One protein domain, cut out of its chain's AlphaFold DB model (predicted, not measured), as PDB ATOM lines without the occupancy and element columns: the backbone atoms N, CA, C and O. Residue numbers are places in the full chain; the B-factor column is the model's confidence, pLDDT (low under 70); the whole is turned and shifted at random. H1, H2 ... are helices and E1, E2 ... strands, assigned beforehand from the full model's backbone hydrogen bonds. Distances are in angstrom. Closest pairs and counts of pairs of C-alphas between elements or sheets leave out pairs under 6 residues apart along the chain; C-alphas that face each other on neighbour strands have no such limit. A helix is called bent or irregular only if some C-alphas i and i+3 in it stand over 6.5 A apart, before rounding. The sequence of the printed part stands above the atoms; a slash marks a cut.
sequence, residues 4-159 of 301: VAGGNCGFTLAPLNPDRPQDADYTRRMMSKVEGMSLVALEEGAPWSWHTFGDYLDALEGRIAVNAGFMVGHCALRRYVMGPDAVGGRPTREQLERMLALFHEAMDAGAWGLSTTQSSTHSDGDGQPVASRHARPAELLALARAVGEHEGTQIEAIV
ATOM      1  N   VAL A   4     -14.052 -51.270  -0.607       95.19
ATOM      2  CA  VAL A   4     -14.210 -51.118   0.844       95.19
ATOM      3  C   VAL A   4     -15.402 -50.205   1.125       95.19
ATOM      4  O   VAL A   4     -15.480 -49.108   0.580       95.19
ATOM      5  N   ALA A   5     -16.305 -50.645   1.997       94.00
ATOM      6  CA  ALA A   5     -17.379 -49.822   2.545       94.00
ATOM      7  C   ALA A   5     -17.117 -49.632   4.049       94.00
ATOM      8  O   ALA A   5     -17.305 -50.555   4.844       94.00
ATOM      9  N   GLY A   6     -16.581 -48.469   4.415       94.81
ATOM     10  CA  GLY A   6     -16.134 -48.144   5.767       94.81
ATOM     11  C   GLY A   6     -17.023 -47.132   6.489       94.81
ATOM     12  O   GLY A   6     -18.085 -46.740   6.005       94.81
ATOM     13  N   GLY A   7     -16.550 -46.692   7.658       94.62
ATOM     14  CA  GLY A   7     -17.265 -45.741   8.510       94.62
ATOM     15  C   GLY A   7     -18.439 -46.370   9.257       94.62
ATOM     16  O   GLY A   7     -19.480 -45.742   9.365       94.62
ATOM     17  N   ASN A   8     -18.313 -47.619   9.714       95.12
ATOM     18  CA  ASN A   8     -19.371 -48.363  10.415       95.12
ATOM     19  C   ASN A   8     -19.354 -48.094  11.933       95.12
ATOM     20  O   ASN A   8     -18.455 -47.427  12.445       95.12
ATOM     21  N   CYS A   9     -20.338 -48.626  12.661       94.62
ATOM     22  CA  CYS A   9     -20.431 -48.608  14.122       94.62
ATOM     23  C   CYS A   9     -20.472 -47.209  14.764       94.62
ATOM     24  O   CYS A   9     -20.302 -47.080  15.974       94.62
ATOM     25  N   GLY A  10     -20.700 -46.145  13.993       95.81
ATOM     26  CA  GLY A  10     -20.637 -44.764  14.467       95.81
ATOM     27  C   GLY A  10     -19.240 -44.155  14.492       95.81
ATOM     28  O   GLY A  10     -19.081 -43.077  15.072       95.81
ATOM     29  N   PHE A  11     -18.249 -44.811  13.885       95.56
ATOM     30  CA  PHE A  11     -16.839 -44.446  13.976       95.56
ATOM     31  C   PHE A  11     -16.289 -43.957  12.634       95.56
ATOM     32  O   PHE A  11     -16.304 -44.677  11.637       95.56
ATOM     33  N   THR A  12     -15.734 -42.745  12.629       95.00
ATOM     34  CA  THR A  12     -14.974 -42.183  11.503       95.00
ATOM     35  C   THR A  12     -13.777 -41.370  11.981       95.00
ATOM     36  O   THR A  12     -13.722 -40.954  13.137       95.00
ATOM     37  N   LEU A  13     -12.809 -41.158  11.083       95.19
ATOM     38  CA  LEU A  13     -11.600 -40.362  11.343       95.19
ATOM     39  C   LEU A  13     -11.805 -38.857  11.109       95.19
ATOM     40  O   LEU A  13     -10.976 -38.058  11.528       95.19
ATOM     41  N   ALA A  14     -12.897 -38.492  10.439       96.38
ATOM     42  CA  ALA A  14     -13.290 -37.131  10.107       96.38
ATOM     43  C   ALA A  14     -14.815 -36.967  10.286       96.38
ATOM     44  O   ALA A  14     -15.543 -37.972  10.235       96.38
ATOM     45  N   PRO A  15     -15.312 -35.731  10.482       97.44
ATOM     46  CA  PRO A  15     -14.550 -34.476  10.602       97.44
ATOM     47  C   PRO A  15     -13.886 -34.284  11.982       97.44
ATOM     48  O   PRO A  15     -14.373 -34.799  12.991       97.44
ATOM     49  N   LEU A  16     -12.797 -33.505  12.039       97.50
ATOM     50  CA  LEU A  16     -12.087 -33.122  13.271       97.50
ATOM     51  C   LEU A  16     -12.132 -31.607  13.491       97.50
ATOM     52  O   LEU A  16     -11.737 -30.834  12.625       97.50
ATOM     53  N   ASN A  17     -12.561 -31.166  14.673       97.25
ATOM     54  CA  ASN A  17     -12.746 -29.739  14.935       97.25
ATOM     55  C   ASN A  17     -11.393 -28.982  14.935       97.25
ATOM     56  O   ASN A  17     -10.560 -29.268  15.802       97.25
ATOM     57  N   PRO A  18     -11.165 -28.021  14.012       95.81
ATOM     58  CA  PRO A  18      -9.896 -27.294  13.909       95.81
ATOM     59  C   PRO A  18      -9.602 -26.420  15.134       95.81
ATOM     60  O   PRO A  18      -8.442 -26.266  15.510       95.81
ATOM     61  N   ASP A  19     -10.637 -25.920  15.813       97.06
ATOM     62  CA  ASP A  19     -10.501 -25.107  17.028       97.06
ATOM     63  C   ASP A  19     -10.197 -25.961  18.270       97.06
ATOM     64  O   ASP A  19      -9.924 -25.437  19.354       97.06
ATOM     65  N   ARG A  20     -10.264 -27.294  18.141       96.44
ATOM     66  CA  ARG A  20     -10.047 -28.244  19.236       96.44
ATOM     67  C   ARG A  20      -9.145 -29.410  18.805       96.44
ATOM     68  O   ARG A  20      -9.590 -30.560  18.804       96.44
ATOM     69  N   PRO A  21      -7.863 -29.158  18.485       92.50
ATOM     70  CA  PRO A  21      -6.941 -30.173  17.963       92.50
ATOM     71  C   PRO A  21      -6.745 -31.385  18.890       92.50
ATOM     72  O   PRO A  21      -6.456 -32.485  18.421       92.50
ATOM     73  N   GLN A  22      -6.959 -31.235  20.201       92.81
ATOM     74  CA  GLN A  22      -6.930 -32.340  21.164       92.81
ATOM     75  C   GLN A  22      -7.984 -33.430  20.890       92.81
ATOM     76  O   GLN A  22      -7.835 -34.563  21.341       92.81
ATOM     77  N   ASP A  23      -9.029 -33.139  20.115       94.81
ATOM     78  CA  ASP A  23     -10.038 -34.134  19.751       94.81
ATOM     79  C   ASP A  23      -9.554 -35.172  18.747       94.81
ATOM     80  O   ASP A  23     -10.088 -36.285  18.702       94.81
ATOM     81  N   ALA A  24      -8.514 -34.843  17.981       94.12
ATOM     82  CA  ALA A  24      -7.819 -35.826  17.170       94.12
ATOM     83  C   ALA A  24      -7.213 -36.933  18.049       94.12
ATOM     84  O   ALA A  24      -7.261 -38.105  17.680       94.12
ATOM     85  N   ASP A  25      -6.687 -36.583  19.228       93.62
ATOM     86  CA  ASP A  25      -6.110 -37.549  20.170       93.62
ATOM     87  C   ASP A  25      -7.181 -38.443  20.796       93.62
ATOM     88  O   ASP A  25      -7.042 -39.667  20.817       93.62
ATOM     89  N   TYR A  26      -8.303 -37.848  21.204       94.69
ATOM     90  CA  TYR A  26      -9.470 -38.606  21.650       94.69
ATOM     91  C   TYR A  26      -9.930 -39.608  20.579       94.69
ATOM     92  O   TYR A  26     -10.122 -40.789  20.872       94.69
ATOM     93  N   THR A  27     -10.050 -39.166  19.321       94.56
ATOM     94  CA  THR A  27     -10.496 -40.023  18.212       94.56
ATOM     95  C   THR A  27      -9.498 -41.152  17.944       94.56
ATOM     96  O   THR A  27      -9.911 -42.303  17.809       94.56
ATOM     97  N   ARG A  28      -8.186 -40.871  17.966       93.88
ATOM     98  CA  ARG A  28      -7.112 -41.882  17.886       93.88
ATOM     99  C   ARG A  28      -7.257 -42.970  18.943       93.88
ATOM    100  O   ARG A  28      -7.284 -44.159  18.620       93.88
ATOM    101  N   ARG A  29      -7.370 -42.572  20.211       92.81
ATOM    102  CA  ARG A  29      -7.474 -43.508  21.338       92.81
ATOM    103  C   ARG A  29      -8.776 -44.298  21.303       92.81
ATOM    104  O   ARG A  29      -8.757 -45.501  21.557       92.81
ATOM    105  N   MET A  30      -9.884 -43.654  20.930       94.00
ATOM    106  CA  MET A  30     -11.168 -44.322  20.716       94.00
ATOM    107  C   MET A  30     -11.045 -45.401  19.633       94.00
ATOM    108  O   MET A  30     -11.431 -46.534  19.892       94.00
ATOM    109  N   MET A  31     -10.450 -45.098  18.474       91.94
ATOM    110  CA  MET A  31     -10.233 -46.077  17.396       91.94
ATOM    111  C   MET A  31      -9.351 -47.243  17.845       91.94
ATOM    112  O   MET A  31      -9.684 -48.403  17.607       91.94
ATOM    113  N   SER A  32      -8.258 -46.958  18.560       89.06
ATOM    114  CA  SER A  32      -7.404 -48.005  19.135       89.06
ATOM    115  C   SER A  32      -8.182 -48.923  20.082       89.06
ATOM    116  O   SER A  32      -7.998 -50.140  20.059       89.06
ATOM    117  N   LYS A  33      -9.098 -48.357  20.877       87.44
ATOM    118  CA  LYS A  33      -9.920 -49.117  21.816       87.44
ATOM    119  C   LYS A  33     -11.008 -49.938  21.128       87.44
ATOM    120  O   LYS A  33     -11.141 -51.117  21.440       87.44
ATOM    121  N   VAL A  34     -11.804 -49.328  20.251       85.62
ATOM    122  CA  VAL A  34     -13.003 -49.964  19.679       85.62
ATOM    123  C   VAL A  34     -12.668 -50.931  18.546       85.62
ATOM    124  O   VAL A  34     -13.263 -52.001  18.484       85.62
ATOM    125  N   GLU A  35     -11.666 -50.610  17.722       84.56
ATOM    126  CA  GLU A  35     -11.257 -51.432  16.572       84.56
ATOM    127  C   GLU A  35      -9.999 -52.276  16.852       84.56
ATOM    128  O   GLU A  35      -9.524 -53.009  15.987       84.56
ATOM    129  N   GLY A  36      -9.410 -52.173  18.051       79.44
ATOM    130  CA  GLY A  36      -8.176 -52.892  18.395       79.44
ATOM    131  C   GLY A  36      -6.966 -52.475  17.548       79.44
ATOM    132  O   GLY A  36      -6.010 -53.242  17.406       79.44
ATOM    133  N   MET A  37      -7.004 -51.277  16.954       83.88
ATOM    134  CA  MET A  37      -5.913 -50.741  16.142       83.88
ATOM    135  C   MET A  37      -4.698 -50.402  17.014       83.88
ATOM    136  O   MET A  37      -4.829 -49.932  18.148       83.88
ATOM    137  N   SER A  38      -3.493 -50.602  16.476       84.75
ATOM    138  CA  SER A  38      -2.260 -50.159  17.138       84.75
ATOM    139  C   SER A  38      -2.260 -48.636  17.254       84.75
ATOM    140  O   SER A  38      -2.293 -47.951  16.233       84.75
ATOM    141  N   LEU A  39      -2.190 -48.111  18.481       85.94
ATOM    142  CA  LEU A  39      -2.146 -46.667  18.710       85.94
ATOM    143  C   LEU A  39      -0.937 -46.027  18.013       85.94
ATOM    144  O   LEU A  39      -1.109 -45.039  17.314       85.94
ATOM    145  N   VAL A  40       0.238 -46.658  18.091       87.56
ATOM    146  CA  VAL A  40       1.454 -46.191  17.400       87.56
ATOM    147  C   VAL A  40       1.233 -46.117  15.889       87.56
ATOM    148  O   VAL A  40       1.608 -45.142  15.251       87.56
ATOM    149  N   ALA A  41       0.559 -47.112  15.302       89.25
ATOM    150  CA  ALA A  41       0.266 -47.090  13.870       89.25
ATOM    151  C   ALA A  41      -0.719 -45.974  13.493       89.25
ATOM    152  O   ALA A  41      -0.622 -45.422  12.403       89.25
ATOM    153  N   LEU A  42      -1.662 -45.635  14.378       90.06
ATOM    154  CA  LEU A  42      -2.551 -44.493  14.177       90.06
ATOM    155  C   LEU A  42      -1.789 -43.167  14.290       90.06
ATOM    156  O   LEU A  42      -2.025 -42.278  13.482       90.06
ATOM    157  N   GLU A  43      -0.897 -43.034  15.270       90.81
ATOM    158  CA  GLU A  43      -0.103 -41.822  15.514       90.81
ATOM    159  C   GLU A  43       0.904 -41.544  14.391       90.81
ATOM    160  O   GLU A  43       1.049 -40.400  13.971       90.81
ATOM    161  N   GLU A  44       1.566 -42.580  13.878       92.00
ATOM    162  CA  GLU A  44       2.593 -42.448  12.838       92.00
ATOM    163  C   GLU A  44       2.025 -42.556  11.414       92.00
ATOM    164  O   GLU A  44       2.624 -42.061  10.460       92.00
ATOM    165  N   GLY A  45       0.882 -43.228  11.250       88.62
ATOM    166  CA  GLY A  45       0.342 -43.609   9.942       88.62
ATOM    167  C   GLY A  45      -0.665 -42.634   9.334       88.62
ATOM    168  O   GLY A  45      -1.065 -42.829   8.187       88.62
ATOM    169  N   ALA A  46      -1.097 -41.607  10.069       89.94
ATOM    170  CA  ALA A  46      -2.070 -40.631   9.589       89.94
ATOM    171  C   ALA A  46      -1.771 -39.220  10.128       89.94
ATOM    172  O   ALA A  46      -1.300 -39.085  11.253       89.94
ATOM    173  N   PRO A  47      -2.074 -38.155   9.363       90.50
ATOM    174  CA  PRO A  47      -1.796 -36.778   9.777       90.50
ATOM    175  C   PRO A  47      -2.795 -36.225  10.805       90.50
ATOM    176  O   PRO A  47      -2.481 -35.257  11.492       90.50
ATOM    177  N   TRP A  48      -3.997 -36.808  10.914       93.25
ATOM    178  CA  TRP A  48      -5.069 -36.367  11.825       93.25
ATOM    179  C   TRP A  48      -5.458 -34.886  11.711       93.25
ATOM    180  O   TRP A  48      -5.894 -34.267  12.680       93.25
ATOM    181  N   SER A  49      -5.333 -34.333  10.508       92.81
ATOM    182  CA  SER A  49      -5.658 -32.946  10.170       92.81
ATOM    183  C   SER A  49      -6.851 -32.848   9.210       92.81
ATOM    184  O   SER A  49      -6.931 -31.912   8.423       92.81
ATOM    185  N   TRP A  50      -7.736 -33.849   9.210       96.50
ATOM    186  CA  TRP A  50      -8.927 -33.888   8.356       96.50
ATOM    187  C   TRP A  50     -10.079 -33.156   9.037       96.50
ATOM    188  O   TRP A  50     -10.806 -33.728   9.855       96.50
ATOM    189  N   HIS A  51     -10.199 -31.863   8.748       97.19
ATOM    190  CA  HIS A  51     -11.175 -30.989   9.385       97.19
ATOM    191  C   HIS A  51     -12.563 -31.142   8.782       97.19
ATOM    192  O   HIS A  51     -13.555 -31.099   9.508       97.19
ATOM    193  N   THR A  52     -12.626 -31.415   7.482       97.69
ATOM    194  CA  THR A  52     -13.852 -31.774   6.772       97.69
ATOM    195  C   THR A  52     -13.852 -33.258   6.398       97.69
ATOM    196  O   THR A  52     -12.822 -33.935   6.432       97.69
ATOM    197  N   PHE A  53     -15.021 -33.791   6.030       97.94
ATOM    198  CA  PHE A  53     -15.093 -35.139   5.457       97.94
ATOM    199  C   PHE A  53     -14.404 -35.208   4.084       97.94
ATOM    200  O   PHE A  53     -13.780 -36.218   3.767       97.94
ATOM    201  N   GLY A  54     -14.455 -34.117   3.310       97.75
ATOM    202  CA  GLY A  54     -13.755 -33.982   2.032       97.75
ATOM    203  C   GLY A  54     -12.242 -34.129   2.181       97.75
ATOM    204  O   GLY A  54     -11.650 -34.929   1.468       97.75
ATOM    205  N   ASP A  55     -11.639 -33.497   3.197       97.31
ATOM    206  CA  ASP A  55     -10.195 -33.615   3.466       97.31
ATOM    207  C   ASP A  55      -9.761 -35.082   3.633       97.31
ATOM    208  O   ASP A  55      -8.659 -35.478   3.241       97.31
ATOM    209  N   TYR A  56     -10.621 -35.896   4.257       96.69
ATOM    210  CA  TYR A  56     -10.374 -37.321   4.453       96.69
ATOM    211  C   TYR A  56     -10.465 -38.106   3.141       96.69
ATOM    212  O   TYR A  56      -9.611 -38.958   2.889       96.69
ATOM    213  N   LEU A  57     -11.455 -37.815   2.297       96.81
ATOM    214  CA  LEU A  57     -11.593 -38.460   0.989       96.81
ATOM    215  C   LEU A  57     -10.462 -38.054   0.032       96.81
ATOM    216  O   LEU A  57      -9.854 -38.927  -0.589       96.81
ATOM    217  N   ASP A  58     -10.087 -36.775   0.003       96.44
ATOM    218  CA  ASP A  58      -8.972 -36.251  -0.797       96.44
ATOM    219  C   ASP A  58      -7.637 -36.913  -0.430       96.44
ATOM    220  O   ASP A  58      -6.764 -37.121  -1.276       96.44
ATOM    221  N   ALA A  59      -7.467 -37.308   0.835       95.06
ATOM    222  CA  ALA A  59      -6.276 -38.020   1.279       95.06
ATOM    223  C   ALA A  59      -6.157 -39.446   0.707       95.06
ATOM    224  O   ALA A  59      -5.068 -40.025   0.774       95.06
ATOM    225  N   LEU A  60      -7.239 -40.006   0.155       94.56
ATOM    226  CA  LEU A  60      -7.272 -41.316  -0.500       94.56
ATOM    227  C   LEU A  60      -7.143 -41.223  -2.028       94.56
ATOM    228  O   LEU A  60      -6.708 -42.193  -2.659       94.56
ATOM    229  N   GLU A  61      -7.494 -40.079  -2.615       94.56
ATOM    230  CA  GLU A  61      -7.559 -39.878  -4.063       94.56
ATOM    231  C   GLU A  61      -6.211 -40.169  -4.744       94.56
ATOM    232  O   GLU A  61      -5.153 -39.675  -4.344       94.56
ATOM    233  N   GLY A  62      -6.233 -41.042  -5.756       95.06
ATOM    234  CA  GLY A  62      -5.035 -41.497  -6.474       95.06
ATOM    235  C   GLY A  62      -4.033 -42.326  -5.649       95.06
ATOM    236  O   GLY A  62      -2.953 -42.638  -6.154       95.06
ATOM    237  N   ARG A  63      -4.352 -42.690  -4.396       95.19
ATOM    238  CA  ARG A  63      -3.432 -43.384  -3.468       95.19
ATOM    239  C   ARG A  63      -3.882 -44.784  -3.058       95.19
ATOM    240  O   ARG A  63      -3.122 -45.495  -2.400       95.19
ATOM    241  N   ILE A  64      -5.087 -45.198  -3.441       95.81
ATOM    242  CA  ILE A  64      -5.657 -46.506  -3.098       95.81
ATOM    243  C   ILE A  64      -5.810 -47.407  -4.328       95.81
ATOM    244  O   ILE A  64      -6.065 -46.945  -5.435       95.81
ATOM    245  N   ALA A  65      -5.650 -48.720  -4.130       96.50
ATOM    246  CA  ALA A  65      -5.727 -49.727  -5.198       96.50
ATOM    247  C   ALA A  65      -7.133 -50.332  -5.393       96.50
ATOM    248  O   ALA A  65      -7.342 -51.151  -6.286       96.50
ATOM    249  N   VAL A  66      -8.078 -49.989  -4.520       97.06
ATOM    250  CA  VAL A  66      -9.458 -50.490  -4.508       97.06
ATOM    251  C   VAL A  66     -10.410 -49.313  -4.368       97.06
ATOM    252  O   VAL A  66     -10.010 -48.268  -3.866       97.06
ATOM    253  N   ASN A  67     -11.674 -49.485  -4.750       96.69
ATOM    254  CA  ASN A  67     -12.681 -48.465  -4.467       96.69
ATOM    255  C   ASN A  67     -12.882 -48.351  -2.950       96.69
ATOM    256  O   ASN A  67     -12.845 -49.365  -2.247       96.69
ATOM    257  N   ALA A  68     -13.148 -47.153  -2.444       96.94
ATOM    258  CA  ALA A  68     -13.457 -46.954  -1.036       96.94
ATOM    259  C   ALA A  68     -14.574 -45.921  -0.873       96.94
ATOM    260  O   ALA A  68     -14.534 -44.865  -1.491       96.94
ATOM    261  N   GLY A  69     -15.567 -46.243  -0.046       96.50
ATOM    262  CA  GLY A  69     -16.642 -45.332   0.336       96.50
ATOM    263  C   GLY A  69     -16.882 -45.407   1.837       96.50
ATOM    264  O   GLY A  69     -16.830 -46.490   2.425       96.50
ATOM    265  N   PHE A  70     -17.148 -44.266   2.470       97.81
ATOM    266  CA  PHE A  70     -17.276 -44.168   3.925       97.81
ATOM    267  C   PHE A  70     -18.579 -43.474   4.325       97.81
ATOM    268  O   PHE A  70     -18.951 -42.457   3.744       97.81
ATOM    269  N   MET A  71     -19.295 -44.044   5.293       98.38
ATOM    270  CA  MET A  71     -20.354 -43.310   5.989       98.38
ATOM    271  C   MET A  71     -19.708 -42.306   6.941       98.38
ATOM    272  O   MET A  71     -18.560 -42.497   7.341       98.38
ATOM    273  N   VAL A  72     -20.445 -41.271   7.343       98.38
ATOM    274  CA  VAL A  72     -20.034 -40.386   8.437       98.38
ATOM    275  C   VAL A  72     -20.468 -40.972   9.785       98.38
ATOM    276  O   VAL A  72     -21.589 -41.456   9.948       98.38
ATOM    277  N   GLY A  73     -19.558 -40.970  10.759       98.31
ATOM    278  CA  GLY A  73     -19.765 -41.591  12.060       98.31
ATOM    279  C   GLY A  73     -20.405 -40.631  13.053       98.31
ATOM    280  O   GLY A  73     -19.893 -39.538  13.303       98.31
ATOM    281  N   HIS A  74     -21.489 -41.062  13.696       98.69
ATOM    282  CA  HIS A  74     -22.189 -40.253  14.694       98.69
ATOM    283  C   HIS A  74     -21.277 -39.800  15.857       98.69
ATOM    284  O   HIS A  74     -21.428 -38.684  16.360       98.69
ATOM    285  N   CYS A  75     -20.287 -40.604  16.272       98.25
ATOM    286  CA  CYS A  75     -19.354 -40.184  17.324       98.25
ATOM    287  C   CYS A  75     -18.514 -38.970  16.907       98.25
ATOM    288  O   CYS A  75     -18.298 -38.088  17.738       98.25
ATOM    289  N   ALA A  76     -18.078 -38.905  15.644       98.06
ATOM    290  CA  ALA A  76     -17.309 -37.777  15.127       98.06
ATOM    291  C   ALA A  76     -18.165 -36.504  15.080       98.06
ATOM    292  O   ALA A  76     -17.718 -35.469  15.561       98.06
ATOM    293  N   LEU A  77     -19.421 -36.591  14.622       98.69
ATOM    294  CA  LEU A  77     -20.353 -35.451  14.605       98.69
ATOM    295  C   LEU A  77     -20.585 -34.871  16.008       98.69
ATOM    296  O   LEU A  77     -20.394 -33.673  16.233       98.69
ATOM    297  N   ARG A  78     -20.930 -35.734  16.977       98.56
ATOM    298  CA  ARG A  78     -21.121 -35.316  18.375       98.56
ATOM    299  C   ARG A  78     -19.856 -34.713  18.946       98.56
ATOM    300  O   ARG A  78     -19.907 -33.639  19.542       98.56
ATOM    301  N   ARG A  79     -18.716 -35.384  18.758       97.94
ATOM    302  CA  ARG A  79     -17.444 -34.906  19.288       97.94
ATOM    303  C   ARG A  79     -17.073 -33.567  18.667       97.94
ATOM    304  O   ARG A  79     -16.757 -32.659  19.419       97.94
ATOM    305  N   TYR A  80     -17.213 -33.387  17.355       98.50
ATOM    306  CA  TYR A  80     -16.924 -32.132  16.663       98.50
ATOM    307  C   TYR A  80     -17.694 -30.952  17.271       98.50
ATOM    308  O   TYR A  80     -17.083 -29.943  17.641       98.50
ATOM    309  N   VAL A  81     -19.013 -31.094  17.437       98.50
ATOM    310  CA  VAL A  81     -19.896 -30.005  17.883       98.50
ATOM    311  C   VAL A  81     -19.874 -29.791  19.394       98.50
ATOM    312  O   VAL A  81     -19.801 -28.648  19.845       98.50
ATOM    313  N   MET A  82     -19.953 -30.868  20.174       98.31
ATOM    314  CA  MET A  82     -20.116 -30.805  21.632       98.31
ATOM    315  C   MET A  82     -18.780 -30.871  22.383       98.31
ATOM    316  O   MET A  82     -18.715 -30.520  23.556       98.31
ATOM    317  N   GLY A  83     -17.702 -31.318  21.734       97.81
ATOM    318  CA  GLY A  83     -16.411 -31.521  22.385       97.81
ATOM    319  C   GLY A  83     -16.471 -32.564  23.499       97.81
ATOM    320  O   GLY A  83     -17.138 -33.586  23.328       97.81
ATOM    321  N   PRO A  84     -15.769 -32.355  24.627       96.88
ATOM    322  CA  PRO A  84     -15.782 -33.289  25.753       96.88
ATOM    323  C   PRO A  84     -17.190 -33.623  26.268       96.88
ATOM    324  O   PRO A  84     -17.446 -34.775  26.610       96.88
ATOM    325  N   ASP A  85     -18.126 -32.669  26.209       97.25
ATOM    326  CA  ASP A  85     -19.516 -32.856  26.649       97.25
ATOM    327  C   ASP A  85     -20.290 -33.869  25.784       97.25
ATOM    328  O   ASP A  85     -21.388 -34.297  26.144       97.25
ATOM    329  N   ALA A  86     -19.738 -34.291  24.640       97.31
ATOM    330  CA  ALA A  86     -20.308 -35.352  23.813       97.31
ATOM    331  C   ALA A  86     -20.476 -36.674  24.582       97.31
ATOM    332  O   ALA A  86     -21.406 -37.436  24.283       97.31
ATOM    333  N   VAL A  87     -19.591 -36.930  25.552       96.75
ATOM    334  CA  VAL A  87     -19.641 -38.072  26.471       96.75
ATOM    335  C   VAL A  87     -20.477 -37.676  27.689       96.75
ATOM    336  O   VAL A  87     -20.205 -36.687  28.361       96.75
ATOM    337  N   GLY A  88     -21.547 -38.419  27.961       94.12
ATOM    338  CA  GLY A  88     -22.503 -38.133  29.036       94.12
ATOM    339  C   GLY A  88     -23.536 -37.040  28.729       94.12
ATOM    340  O   GLY A  88     -24.646 -37.098  29.265       94.12
ATOM    341  N   GLY A  89     -23.220 -36.072  27.864       94.44
ATOM    342  CA  GLY A  89     -24.085 -34.925  27.590       94.44
ATOM    343  C   GLY A  89     -25.199 -35.166  26.570       94.44
ATOM    344  O   GLY A  89     -25.287 -36.191  25.887       94.44
ATOM    345  N   ARG A  90     -26.079 -34.168  26.455       96.75
ATOM    346  CA  ARG A  90     -27.148 -34.095  25.449       96.75
ATOM    347  C   ARG A  90     -26.959 -32.822  24.634       96.75
ATOM    348  O   ARG A  90     -26.706 -31.790  25.255       96.75
ATOM    349  N   PRO A  91     -27.094 -32.873  23.300       97.75
ATOM    350  CA  PRO A  91     -26.966 -31.669  22.500       97.75
ATOM    351  C   PRO A  91     -28.078 -30.679  22.863       97.75
ATOM    352  O   PRO A  91     -29.232 -31.072  23.071       97.75
ATOM    353  N   THR A  92     -27.745 -29.389  22.914       98.38
ATOM    354  CA  THR A  92     -28.760 -28.338  22.794       98.38
ATOM    355  C   THR A  92     -29.383 -28.384  21.400       98.38
ATOM    356  O   THR A  92     -28.889 -29.064  20.496       98.38
ATOM    357  N   ARG A  93     -30.470 -27.638  21.191       98.19
ATOM    358  CA  ARG A  93     -31.093 -27.542  19.869       98.19
ATOM    359  C   ARG A  93     -30.116 -26.988  18.828       98.19
ATOM    360  O   ARG A  93     -29.992 -27.557  17.754       98.19
ATOM    361  N   GLU A  94     -29.357 -25.964  19.195       98.56
ATOM    362  CA  GLU A  94     -28.355 -25.323  18.340       98.56
ATOM    363  C   GLU A  94     -27.188 -26.281  18.037       98.56
ATOM    364  O   GLU A  94     -26.662 -26.304  16.927       98.56
ATOM    365  N   GLN A  95     -26.788 -27.118  19.001       98.69
ATOM    366  CA  GLN A  95     -25.787 -28.160  18.760       98.69
ATOM    367  C   GLN A  95     -26.319 -29.256  17.827       98.69
ATOM    368  O   GLN A  95     -25.590 -29.705  16.949       98.69
ATOM    369  N   LEU A  96     -27.582 -29.670  17.968       98.81
ATOM    370  CA  LEU A  96     -28.197 -30.622  17.042       98.81
ATOM    371  C   LEU A  96     -28.272 -30.050  15.621       98.81
ATOM    372  O   LEU A  96     -27.857 -30.722  14.684       98.81
ATOM    373  N   GLU A  97     -28.718 -28.802  15.465       98.81
ATOM    374  CA  GLU A  97     -28.743 -28.095  14.177       98.81
ATOM    375  C   GLU A  97     -27.341 -28.047  13.540       98.81
ATOM    376  O   GLU A  97     -27.183 -28.352  12.359       98.81
ATOM    377  N   ARG A  98     -26.294 -27.775  14.332       98.75
ATOM    378  CA  ARG A  98     -24.902 -27.824  13.855       98.75
ATOM    379  C   ARG A  98     -24.442 -29.227  13.461       98.75
ATOM    380  O   ARG A  98     -23.708 -29.355  12.487       98.75
ATOM    381  N   MET A  99     -24.838 -30.270  14.191       98.81
ATOM    382  CA  MET A  99     -24.506 -31.653  13.818       98.81
ATOM    383  C   MET A  99     -25.164 -32.053  12.498       98.81
ATOM    384  O   MET A  99     -24.527 -32.732  11.698       98.81
ATOM    385  N   LEU A 100     -26.406 -31.621  12.260       98.88
ATOM    386  CA  LEU A 100     -27.105 -31.846  10.994       98.88
ATOM    387  C   LEU A 100     -26.420 -31.096   9.844       98.88
ATOM    388  O   LEU A 100     -26.196 -31.688   8.795       98.88
ATOM    389  N   ALA A 101     -26.002 -29.844  10.058       98.81
ATOM    390  CA  ALA A 101     -25.232 -29.095   9.062       98.81
ATOM    391  C   ALA A 101     -23.921 -29.813   8.686       98.81
ATOM    392  O   ALA A 101     -23.680 -30.065   7.510       98.81
ATOM    393  N   LEU A 102     -23.135 -30.250   9.678       98.62
ATOM    394  CA  LEU A 102     -21.913 -31.041   9.458       98.62
ATOM    395  C   LEU A 102     -22.179 -32.377   8.756       98.62
ATOM    396  O   LEU A 102     -21.362 -32.836   7.960       98.62
ATOM    397  N   PHE A 103     -23.305 -33.023   9.064       98.88
ATOM    398  CA  PHE A 103     -23.724 -34.232   8.368       98.88
ATOM    399  C   PHE A 103     -23.988 -33.944   6.884       98.88
ATOM    400  O   PHE A 103     -23.462 -34.662   6.039       98.88
ATOM    401  N   HIS A 104     -24.740 -32.890   6.556       98.81
ATOM    402  CA  HIS A 104     -25.004 -32.512   5.166       98.81
ATOM    403  C   HIS A 104     -23.727 -32.121   4.417       98.81
ATOM    404  O   HIS A 104     -23.528 -32.601   3.308       98.81
ATOM    405  N   GLU A 105     -22.814 -31.374   5.043       98.62
ATOM    406  CA  GLU A 105     -21.495 -31.078   4.464       98.62
ATOM    407  C   GLU A 105     -20.707 -32.361   4.144       98.62
ATOM    408  O   GLU A 105     -20.065 -32.464   3.099       98.62
ATOM    409  N   ALA A 106     -20.766 -33.372   5.021       98.50
ATOM    410  CA  ALA A 106     -20.121 -34.658   4.771       98.50
ATOM    411  C   ALA A 106     -20.779 -35.431   3.617       98.50
ATOM    412  O   ALA A 106     -20.076 -36.057   2.822       98.50
ATOM    413  N   MET A 107     -22.110 -35.383   3.517       98.56
ATOM    414  CA  MET A 107     -22.855 -35.980   2.407       98.56
ATOM    415  C   MET A 107     -22.521 -35.307   1.071       98.56
ATOM    416  O   MET A 107     -22.203 -36.008   0.113       98.56
ATOM    417  N   ASP A 108     -22.486 -33.972   1.034       98.31
ATOM    418  CA  ASP A 108     -22.115 -33.187  -0.150       98.31
ATOM    419  C   ASP A 108     -20.671 -33.469  -0.597       98.31
ATOM    420  O   ASP A 108     -20.371 -33.470  -1.791       98.31
ATOM    421  N   ALA A 109     -19.778 -33.771   0.352       97.94
ATOM    422  CA  ALA A 109     -18.401 -34.173   0.074       97.94
ATOM    423  C   ALA A 109     -18.261 -35.618  -0.446       97.94
ATOM    424  O   ALA A 109     -17.186 -35.986  -0.913       97.94
ATOM    425  N   GLY A 110     -19.311 -36.446  -0.376       97.31
ATOM    426  CA  GLY A 110     -19.307 -37.820  -0.890       97.31
ATOM    427  C   GLY A 110     -19.394 -38.924   0.167       97.31
ATOM    428  O   GLY A 110     -19.132 -40.090  -0.148       97.31
ATOM    429  N   ALA A 111     -19.767 -38.612   1.414       98.06
ATOM    430  CA  ALA A 111     -20.218 -39.655   2.336       98.06
ATOM    431  C   ALA A 111     -21.442 -40.379   1.749       98.06
ATOM    432  O   ALA A 111     -22.283 -39.772   1.094       98.06
ATOM    433  N   TRP A 112     -21.577 -41.684   1.997       97.00
ATOM    434  CA  TRP A 112     -22.691 -42.475   1.439       97.00
ATOM    435  C   TRP A 112     -23.775 -42.835   2.469       97.00
ATOM    436  O   TRP A 112     -24.675 -43.634   2.197       97.00
ATOM    437  N   GLY A 113     -23.706 -42.262   3.671       98.31
ATOM    438  CA  GLY A 113     -24.679 -42.511   4.729       98.31
ATOM    439  C   GLY A 113     -24.169 -42.170   6.122       98.31
ATOM    440  O   GLY A 113     -23.118 -41.551   6.287       98.31
ATOM    441  N   LEU A 114     -24.912 -42.628   7.126       98.75
ATOM    442  CA  LEU A 114     -24.633 -42.423   8.547       98.75
ATOM    443  C   LEU A 114     -24.418 -43.765   9.241       98.75
ATOM    444  O   LEU A 114     -25.205 -44.687   9.035       98.75
ATOM    445  N   SER A 115     -23.447 -43.842  10.147       98.62
ATOM    446  CA  SER A 115     -23.359 -44.941  11.111       98.62
ATOM    447  C   SER A 115     -23.546 -44.469  12.548       98.62
ATOM    448  O   SER A 115     -23.219 -43.330  12.904       98.62
ATOM    449  N   THR A 116     -24.059 -45.341  13.416       98.56
ATOM    450  CA  THR A 116     -24.228 -45.033  14.837       98.56
ATOM    451  C   THR A 116     -24.170 -46.265  15.733       98.56
ATOM    452  O   THR A 116     -24.425 -47.387  15.306       98.56
ATOM    453  N   THR A 117     -23.869 -46.055  17.016       97.69
ATOM    454  CA  THR A 117     -23.881 -47.126  18.010       97.69
ATOM    455  C   THR A 117     -24.458 -46.702  19.354       97.69
ATOM    456  O   THR A 117     -24.126 -45.647  19.897       97.69
ATOM    457  N   GLN A 118     -25.226 -47.613  19.944       96.19
ATOM    458  CA  GLN A 118     -25.591 -47.676  21.355       96.19
ATOM    459  C   GLN A 118     -25.121 -48.983  22.034       96.19
ATOM    460  O   GLN A 118     -25.481 -49.239  23.181       96.19
ATOM    461  N   SER A 119     -24.293 -49.799  21.362       92.81
ATOM    462  CA  SER A 119     -23.753 -51.053  21.913       92.81
ATOM    463  C   SER A 119     -23.010 -50.854  23.234       92.81
ATOM    464  O   SER A 119     -22.178 -49.954  23.364       92.81
ATOM    465  N   SER A 120     -23.237 -51.756  24.191       88.94
ATOM    466  CA  SER A 120     -22.532 -51.775  25.478       88.94
ATOM    467  C   SER A 120     -21.031 -52.044  25.350       88.94
ATOM    468  O   SER A 120     -20.269 -51.600  26.207       88.94
ATOM    469  N   THR A 121     -20.601 -52.706  24.273       86.62
ATOM    470  CA  THR A 121     -19.197 -53.066  24.014       86.62
ATOM    471  C   THR A 121     -18.357 -51.921  23.457       86.62
ATOM    472  O   THR A 121     -17.141 -52.057  23.349       86.62
ATOM    473  N   HIS A 122     -18.981 -50.805  23.077       92.06
ATOM    474  CA  HIS A 122     -18.288 -49.664  22.492       92.06
ATOM    475  C   HIS A 122     -17.950 -48.637  23.578       92.06
ATOM    476  O   HIS A 122     -18.813 -47.880  24.037       92.06
ATOM    477  N   SER A 123     -16.682 -48.629  23.985       93.12
ATOM    478  CA  SER A 123     -16.107 -47.670  24.932       93.12
ATOM    479  C   SER A 123     -14.944 -46.913  24.297       93.12
ATOM    480  O   SER A 123     -14.227 -47.469  23.469       93.12
ATOM    481  N   ASP A 124     -14.755 -45.660  24.689       93.06
ATOM    482  CA  ASP A 124     -13.660 -44.811  24.237       93.06
ATOM    483  C   ASP A 124     -12.317 -45.160  24.907       93.06
ATOM    484  O   ASP A 124     -12.205 -46.098  25.705       93.06
ATOM    485  N   GLY A 125     -11.277 -44.396  24.561       88.88
ATOM    486  CA  GLY A 125      -9.923 -44.581  25.085       88.88
ATOM    487  C   GLY A 125      -9.798 -44.447  26.606       88.88
ATOM    488  O   GLY A 125      -8.891 -45.048  27.180       88.88
ATOM    489  N   ASP A 126     -10.728 -43.737  27.246       89.44
ATOM    490  CA  ASP A 126     -10.772 -43.500  28.692       89.44
ATOM    491  C   ASP A 126     -11.691 -44.510  29.411       89.44
ATOM    492  O   ASP A 126     -11.905 -44.442  30.623       89.44
ATOM    493  N   GLY A 127     -12.241 -45.478  28.668       89.81
ATOM    494  CA  GLY A 127     -13.135 -46.514  29.177       89.81
ATOM    495  C   GLY A 127     -14.587 -46.063  29.351       89.81
ATOM    496  O   GLY A 127     -15.404 -46.862  29.817       89.81
ATOM    497  N   GLN A 128     -14.936 -44.837  28.958       94.62
ATOM    498  CA  GLN A 128     -16.309 -44.336  28.999       94.62
ATOM    499  C   GLN A 128     -17.108 -44.825  27.784       94.62
ATOM    500  O   GLN A 128     -16.528 -45.202  26.766       94.62
ATOM    501  N   PRO A 129     -18.449 -44.858  27.841       96.00
ATOM    502  CA  PRO A 129     -19.267 -45.073  26.652       96.00
ATOM    503  C   PRO A 129     -18.918 -44.073  25.539       96.00
ATOM    504  O   PRO A 129     -18.851 -42.872  25.783       96.00
ATOM    505  N   VAL A 130     -18.746 -44.553  24.301       97.25
ATOM    506  CA  VAL A 130     -18.513 -43.658  23.152       97.25
ATOM    507  C   VAL A 130     -19.660 -42.656  22.982       97.25
ATOM    508  O   VAL A 130     -20.816 -42.963  23.285       97.25
ATOM    509  N   ALA A 131     -19.356 -41.475  22.440       97.31
ATOM    510  CA  ALA A 131     -20.270 -40.332  22.371       97.31
ATOM    511  C   ALA A 131     -21.692 -40.672  21.876       97.31
ATOM    512  O   ALA A 131     -22.671 -40.250  22.493       97.31
ATOM    513  N   SER A 132     -21.838 -41.465  20.805       97.62
ATOM    514  CA  SER A 132     -23.161 -41.798  20.253       97.62
ATOM    515  C   SER A 132     -24.031 -42.652  21.180       97.62
ATOM    516  O   SER A 132     -25.252 -42.637  21.038       97.62
ATOM    517  N   ARG A 133     -23.456 -43.346  22.176       97.25
ATOM    518  CA  ARG A 133     -24.231 -44.131  23.155       97.25
ATOM    519  C   ARG A 133     -25.128 -43.261  24.033       97.25
ATOM    520  O   ARG A 133     -26.086 -43.769  24.607       97.25
ATOM    521  N   HIS A 134     -24.839 -41.966  24.124       97.25
ATOM    522  CA  HIS A 134     -25.627 -41.002  24.891       97.25
ATOM    523  C   HIS A 134     -26.759 -40.356  24.082       97.25
ATOM    524  O   HIS A 134     -27.561 -39.603  24.644       97.25
ATOM    525  N   ALA A 135     -26.838 -40.645  22.781       97.69
ATOM    526  CA  ALA A 135     -27.891 -40.133  21.924       97.69
ATOM    527  C   ALA A 135     -29.264 -40.647  22.362       97.69
ATOM    528  O   ALA A 135     -29.426 -41.773  22.837       97.69
ATOM    529  N   ARG A 136     -30.276 -39.802  22.190       97.00
ATOM    530  CA  ARG A 136     -31.679 -40.152  22.445       97.00
ATOM    531  C   ARG A 136     -32.403 -40.439  21.132       97.00
ATOM    532  O   ARG A 136     -31.962 -39.938  20.100       97.00
ATOM    533  N   PRO A 137     -33.552 -41.139  21.162       97.88
ATOM    534  CA  PRO A 137     -34.321 -41.425  19.950       97.88
ATOM    535  C   PRO A 137     -34.577 -40.190  19.076       97.88
ATOM    536  O   PRO A 137     -34.385 -40.253  17.872       97.88
ATOM    537  N   ALA A 138     -34.897 -39.034  19.671       98.19
ATOM    538  CA  ALA A 138     -35.129 -37.796  18.919       98.19
ATOM    539  C   ALA A 138     -33.919 -37.341  18.077       98.19
ATOM    540  O   ALA A 138     -34.094 -36.883  16.952       98.19
ATOM    541  N   GLU A 139     -32.701 -37.490  18.599       98.75
ATOM    542  CA  GLU A 139     -31.463 -37.155  17.885       98.75
ATOM    543  C   GLU A 139     -31.192 -38.152  16.752       98.75
ATOM    544  O   GLU A 139     -30.905 -37.748  15.628       98.75
ATOM    545  N   LEU A 140     -31.374 -39.451  17.018       98.75
ATOM    546  CA  LEU A 140     -31.223 -40.505  16.010       98.75
ATOM    547  C   LEU A 140     -32.240 -40.359  14.870       98.75
ATOM    548  O   LEU A 140     -31.890 -40.542  13.708       98.75
ATOM    549  N   LEU A 141     -33.482 -39.986  15.186       98.75
ATOM    550  CA  LEU A 141     -34.526 -39.732  14.195       98.75
ATOM    551  C   LEU A 141     -34.267 -38.455  13.390       98.75
ATOM    552  O   LEU A 141     -34.565 -38.435  12.199       98.75
ATOM    553  N   ALA A 142     -33.714 -37.403  14.001       98.88
ATOM    554  CA  ALA A 142     -33.324 -36.193  13.278       98.88
ATOM    555  C   ALA A 142     -32.225 -36.494  12.247       98.88
ATOM    556  O   ALA A 142     -32.367 -36.146  11.078       98.88
ATOM    557  N   LEU A 143     -31.185 -37.227  12.655       98.81
ATOM    558  CA  LEU A 143     -30.127 -37.680  11.751       98.81
ATOM    559  C   LEU A 143     -30.660 -38.636  10.672       98.81
ATOM    560  O   LEU A 143     -30.282 -38.524   9.512       98.81
ATOM    561  N   ALA A 144     -31.577 -39.546  11.018       98.81
ATOM    562  CA  ALA A 144     -32.196 -40.440  10.043       98.81
ATOM    563  C   ALA A 144     -32.986 -39.674   8.968       98.81
ATOM    564  O   ALA A 144     -32.886 -40.004   7.789       98.81
ATOM    565  N   ARG A 145     -33.728 -38.623   9.345       98.81
ATOM    566  CA  ARG A 145     -34.411 -37.747   8.375       98.81
ATOM    567  C   ARG A 145     -33.413 -37.047   7.456       98.81
ATOM    568  O   ARG A 145     -33.594 -37.107   6.247       98.81
ATOM    569  N   ALA A 146     -32.334 -36.497   8.014       98.81
ATOM    570  CA  ALA A 146     -31.275 -35.863   7.233       98.81
ATOM    571  C   ALA A 146     -30.628 -36.829   6.223       98.81
ATOM    572  O   ALA A 146     -30.354 -36.444   5.093       98.81
ATOM    573  N   VAL A 147     -30.448 -38.108   6.578       98.69
ATOM    574  CA  VAL A 147     -29.984 -39.146   5.633       98.69
ATOM    575  C   VAL A 147     -30.953 -39.315   4.454       98.69
ATOM    576  O   VAL A 147     -30.518 -39.547   3.325       98.69
ATOM    577  N   GLY A 148     -32.261 -39.198   4.699       98.44
ATOM    578  CA  GLY A 148     -33.308 -39.301   3.679       98.44
ATOM    579  C   GLY A 148     -33.325 -38.163   2.658       98.44
ATOM    580  O   GLY A 148     -33.759 -38.374   1.526       98.44
ATOM    581  N   GLU A 149     -32.798 -36.996   3.027       98.50
ATOM    582  CA  GLU A 149     -32.693 -35.811   2.161       98.50
ATOM    583  C   GLU A 149     -31.622 -35.958   1.068       98.50
ATOM    584  O   GLU A 149     -31.583 -35.167   0.130       98.50
ATOM    585  N   HIS A 150     -30.794 -37.003   1.151       98.38
ATOM    586  CA  HIS A 150     -29.729 -37.313   0.201       98.38
ATOM    587  C   HIS A 150     -30.041 -38.590  -0.581       98.38
ATOM    588  O   HIS A 150     -30.557 -39.564  -0.022       98.38
ATOM    589  N   GLU A 151     -29.750 -38.608  -1.883       94.81
ATOM    590  CA  GLU A 151     -29.996 -39.766  -2.753       94.81
ATOM    591  C   GLU A 151     -28.985 -40.901  -2.535       94.81
ATOM    592  O   GLU A 151     -27.820 -40.677  -2.233       94.81
ATOM    593  N   GLY A 152     -29.423 -42.153  -2.718       92.25
ATOM    594  CA  GLY A 152     -28.516 -43.311  -2.725       92.25
ATOM    595  C   GLY A 152     -27.890 -43.683  -1.373       92.25
ATOM    596  O   GLY A 152     -26.917 -44.432  -1.349       92.25
ATOM    597  N   THR A 153     -28.442 -43.198  -0.259       97.12
ATOM    598  CA  THR A 153     -27.845 -43.338   1.077       97.12
ATOM    599  C   THR A 153     -28.341 -44.546   1.873       97.12
ATOM    600  O   THR A 153     -29.313 -45.220   1.511       97.12
ATOM    601  N   GLN A 154     -27.682 -44.809   3.004       97.44
ATOM    602  CA  GLN A 154     -28.139 -45.770   4.008       97.44
ATOM    603  C   GLN A 154     -27.850 -45.311   5.442       97.44
ATOM    604  O   GLN A 154     -27.086 -44.375   5.683       97.44
ATOM    605  N   ILE A 155     -28.412 -46.053   6.392       98.62
ATOM    606  CA  ILE A 155     -28.065 -45.982   7.808       98.62
ATOM    607  C   ILE A 155     -27.412 -47.301   8.222       98.62
ATOM    608  O   ILE A 155     -27.855 -48.376   7.820       98.62
ATOM    609  N   GLU A 156     -26.395 -47.230   9.066       98.31
ATOM    610  CA  GLU A 156     -25.946 -48.344   9.890       98.31
ATOM    611  C   GLU A 156     -26.183 -48.014  11.365       98.31
ATOM    612  O   GLU A 156     -25.912 -46.899  11.818       98.31
ATOM    613  N   ALA A 157     -26.755 -48.955  12.114       97.94
ATOM    614  CA  ALA A 157     -27.024 -48.754  13.529       97.94
ATOM    615  C   ALA A 157     -26.747 -50.019  14.338       97.94
ATOM    616  O   ALA A 157     -27.274 -51.095  14.049       97.94
ATOM    617  N   ILE A 158     -25.951 -49.866  15.395       96.94
ATOM    618  CA  ILE A 158     -25.655 -50.927  16.358       96.94
ATOM    619  C   ILE A 158     -26.336 -50.617  17.686       96.94
ATOM    620  O   ILE A 158     -26.177 -49.532  18.236       96.94
ATOM    621  N   VAL A 159     -27.041 -51.591  18.248       96.00
ATOM    622  CA  VAL A 159     -27.640 -51.530  19.591       96.00
ATOM    623  C   VAL A 159     -27.230 -52.764  20.395       96.00
ATOM    624  O   VAL A 159     -26.586 -53.670  19.863       96.00
TER     625      VAL A 159
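This is residues 4 to 159 of the 301 residues of the protein "Amidohydro_3 domain-containing protein" of Streptomyces avermitilis (UniProt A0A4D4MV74). Two small pairs of parallel strands, E1 with E2 and E3 with E4, form one side of a rounded body; H7 packs on the pair E3 and E4, H5 packs on H7, and the short H3 lies near E2. H4 sits close to the middle and makes a helical hairpin with H5, while H1 and H2 form a steep pair off to one side, where H1 meets H4. The printed part has 156 residues, with seven named helices and four named strands in the order E1 H1 H2 H3 E2 H4 H5 E3 H6 H7 E4, and its class is mostly helix. It is compact, with a radius of gyration of the C-alphas of 14.3 A and spans of 39 by 37 by 30 A.

E1, residues 4 to 6, is the parallel neighbour of E2, residues 67 to 70; N 6 and O 69 are 2.8 A apart, within hydrogen-bond range. H1, residues 22 to 34, touches H2, residues 39 to 45, with its residues 28 to 32 alone, at a steep tilt of 61 degrees, opposite ways; the closest C-alphas, of Ser 32 and Leu 39, are 5.4 A apart. H3, residues 53 to 58, is near E2, and E1, H1 H2 H3, E2 is a strand-helix-strand unit, two parallel strands with helices between them. H4, residues 74 to 86, is irregular, with C-alphas 81 and 84 9.5 A apart; its closest C-alpha to H1 is that of Gly 83, 7.4 A from Asp 23. H5, residues 93 to 108, forms the hairpin with H4 at a shallow tilt of 33 degrees, only just short of steep; the closest C-alphas, of Leu 77 and Met 99, are 5.7 A apart. H5 and H3 only just touch, with 3 pairs of C-alphas within 8 A, the closest those of Phe 53 and Ala 106, 5.1 A apart. E3, residues 113 to 117, and E4, residues 154 to 158, are parallel neighbours; N 116 and O 156 are 2.9 A apart. H6, residues 131 to 134, touches H4, the closest C-alphas being those of Cys 75 and Ser 132, 5.1 A apart. H7, residues 137 to 148, touches H5 at a shallow tilt of 29 degrees, the same way, with the closest C-alphas, of Leu 100 and Leu 143, 6.6 A apart; E3, H6 H7, E4 is a second such unit, with a right-handed crossover. Every O i to N i+4 pair is within hydrogen-bond range in H1, H2, H3, H5 and H7, against 6 of 9 in H4, and H6 is too short for such a pair.

E1 begins at C-alpha 4, at (-14.210, -51.118, 0.844). H5 is 22.7 A from first to last C-alpha, H1 18.7 A, H7 16.4 A, E3 14.1 A and E4 13.6 A. E4 ends at C-alpha 158, at (-25.655, -50.927, 16.358).

The two C-alphas farthest apart, of Ala 65 and Thr 92, are 42.1 A apart. The printed part has no cut; the links E1 to H1 and E3 to H6 are long. The mean pLDDT of the printed part is 95.6, and no printed residue is under 70.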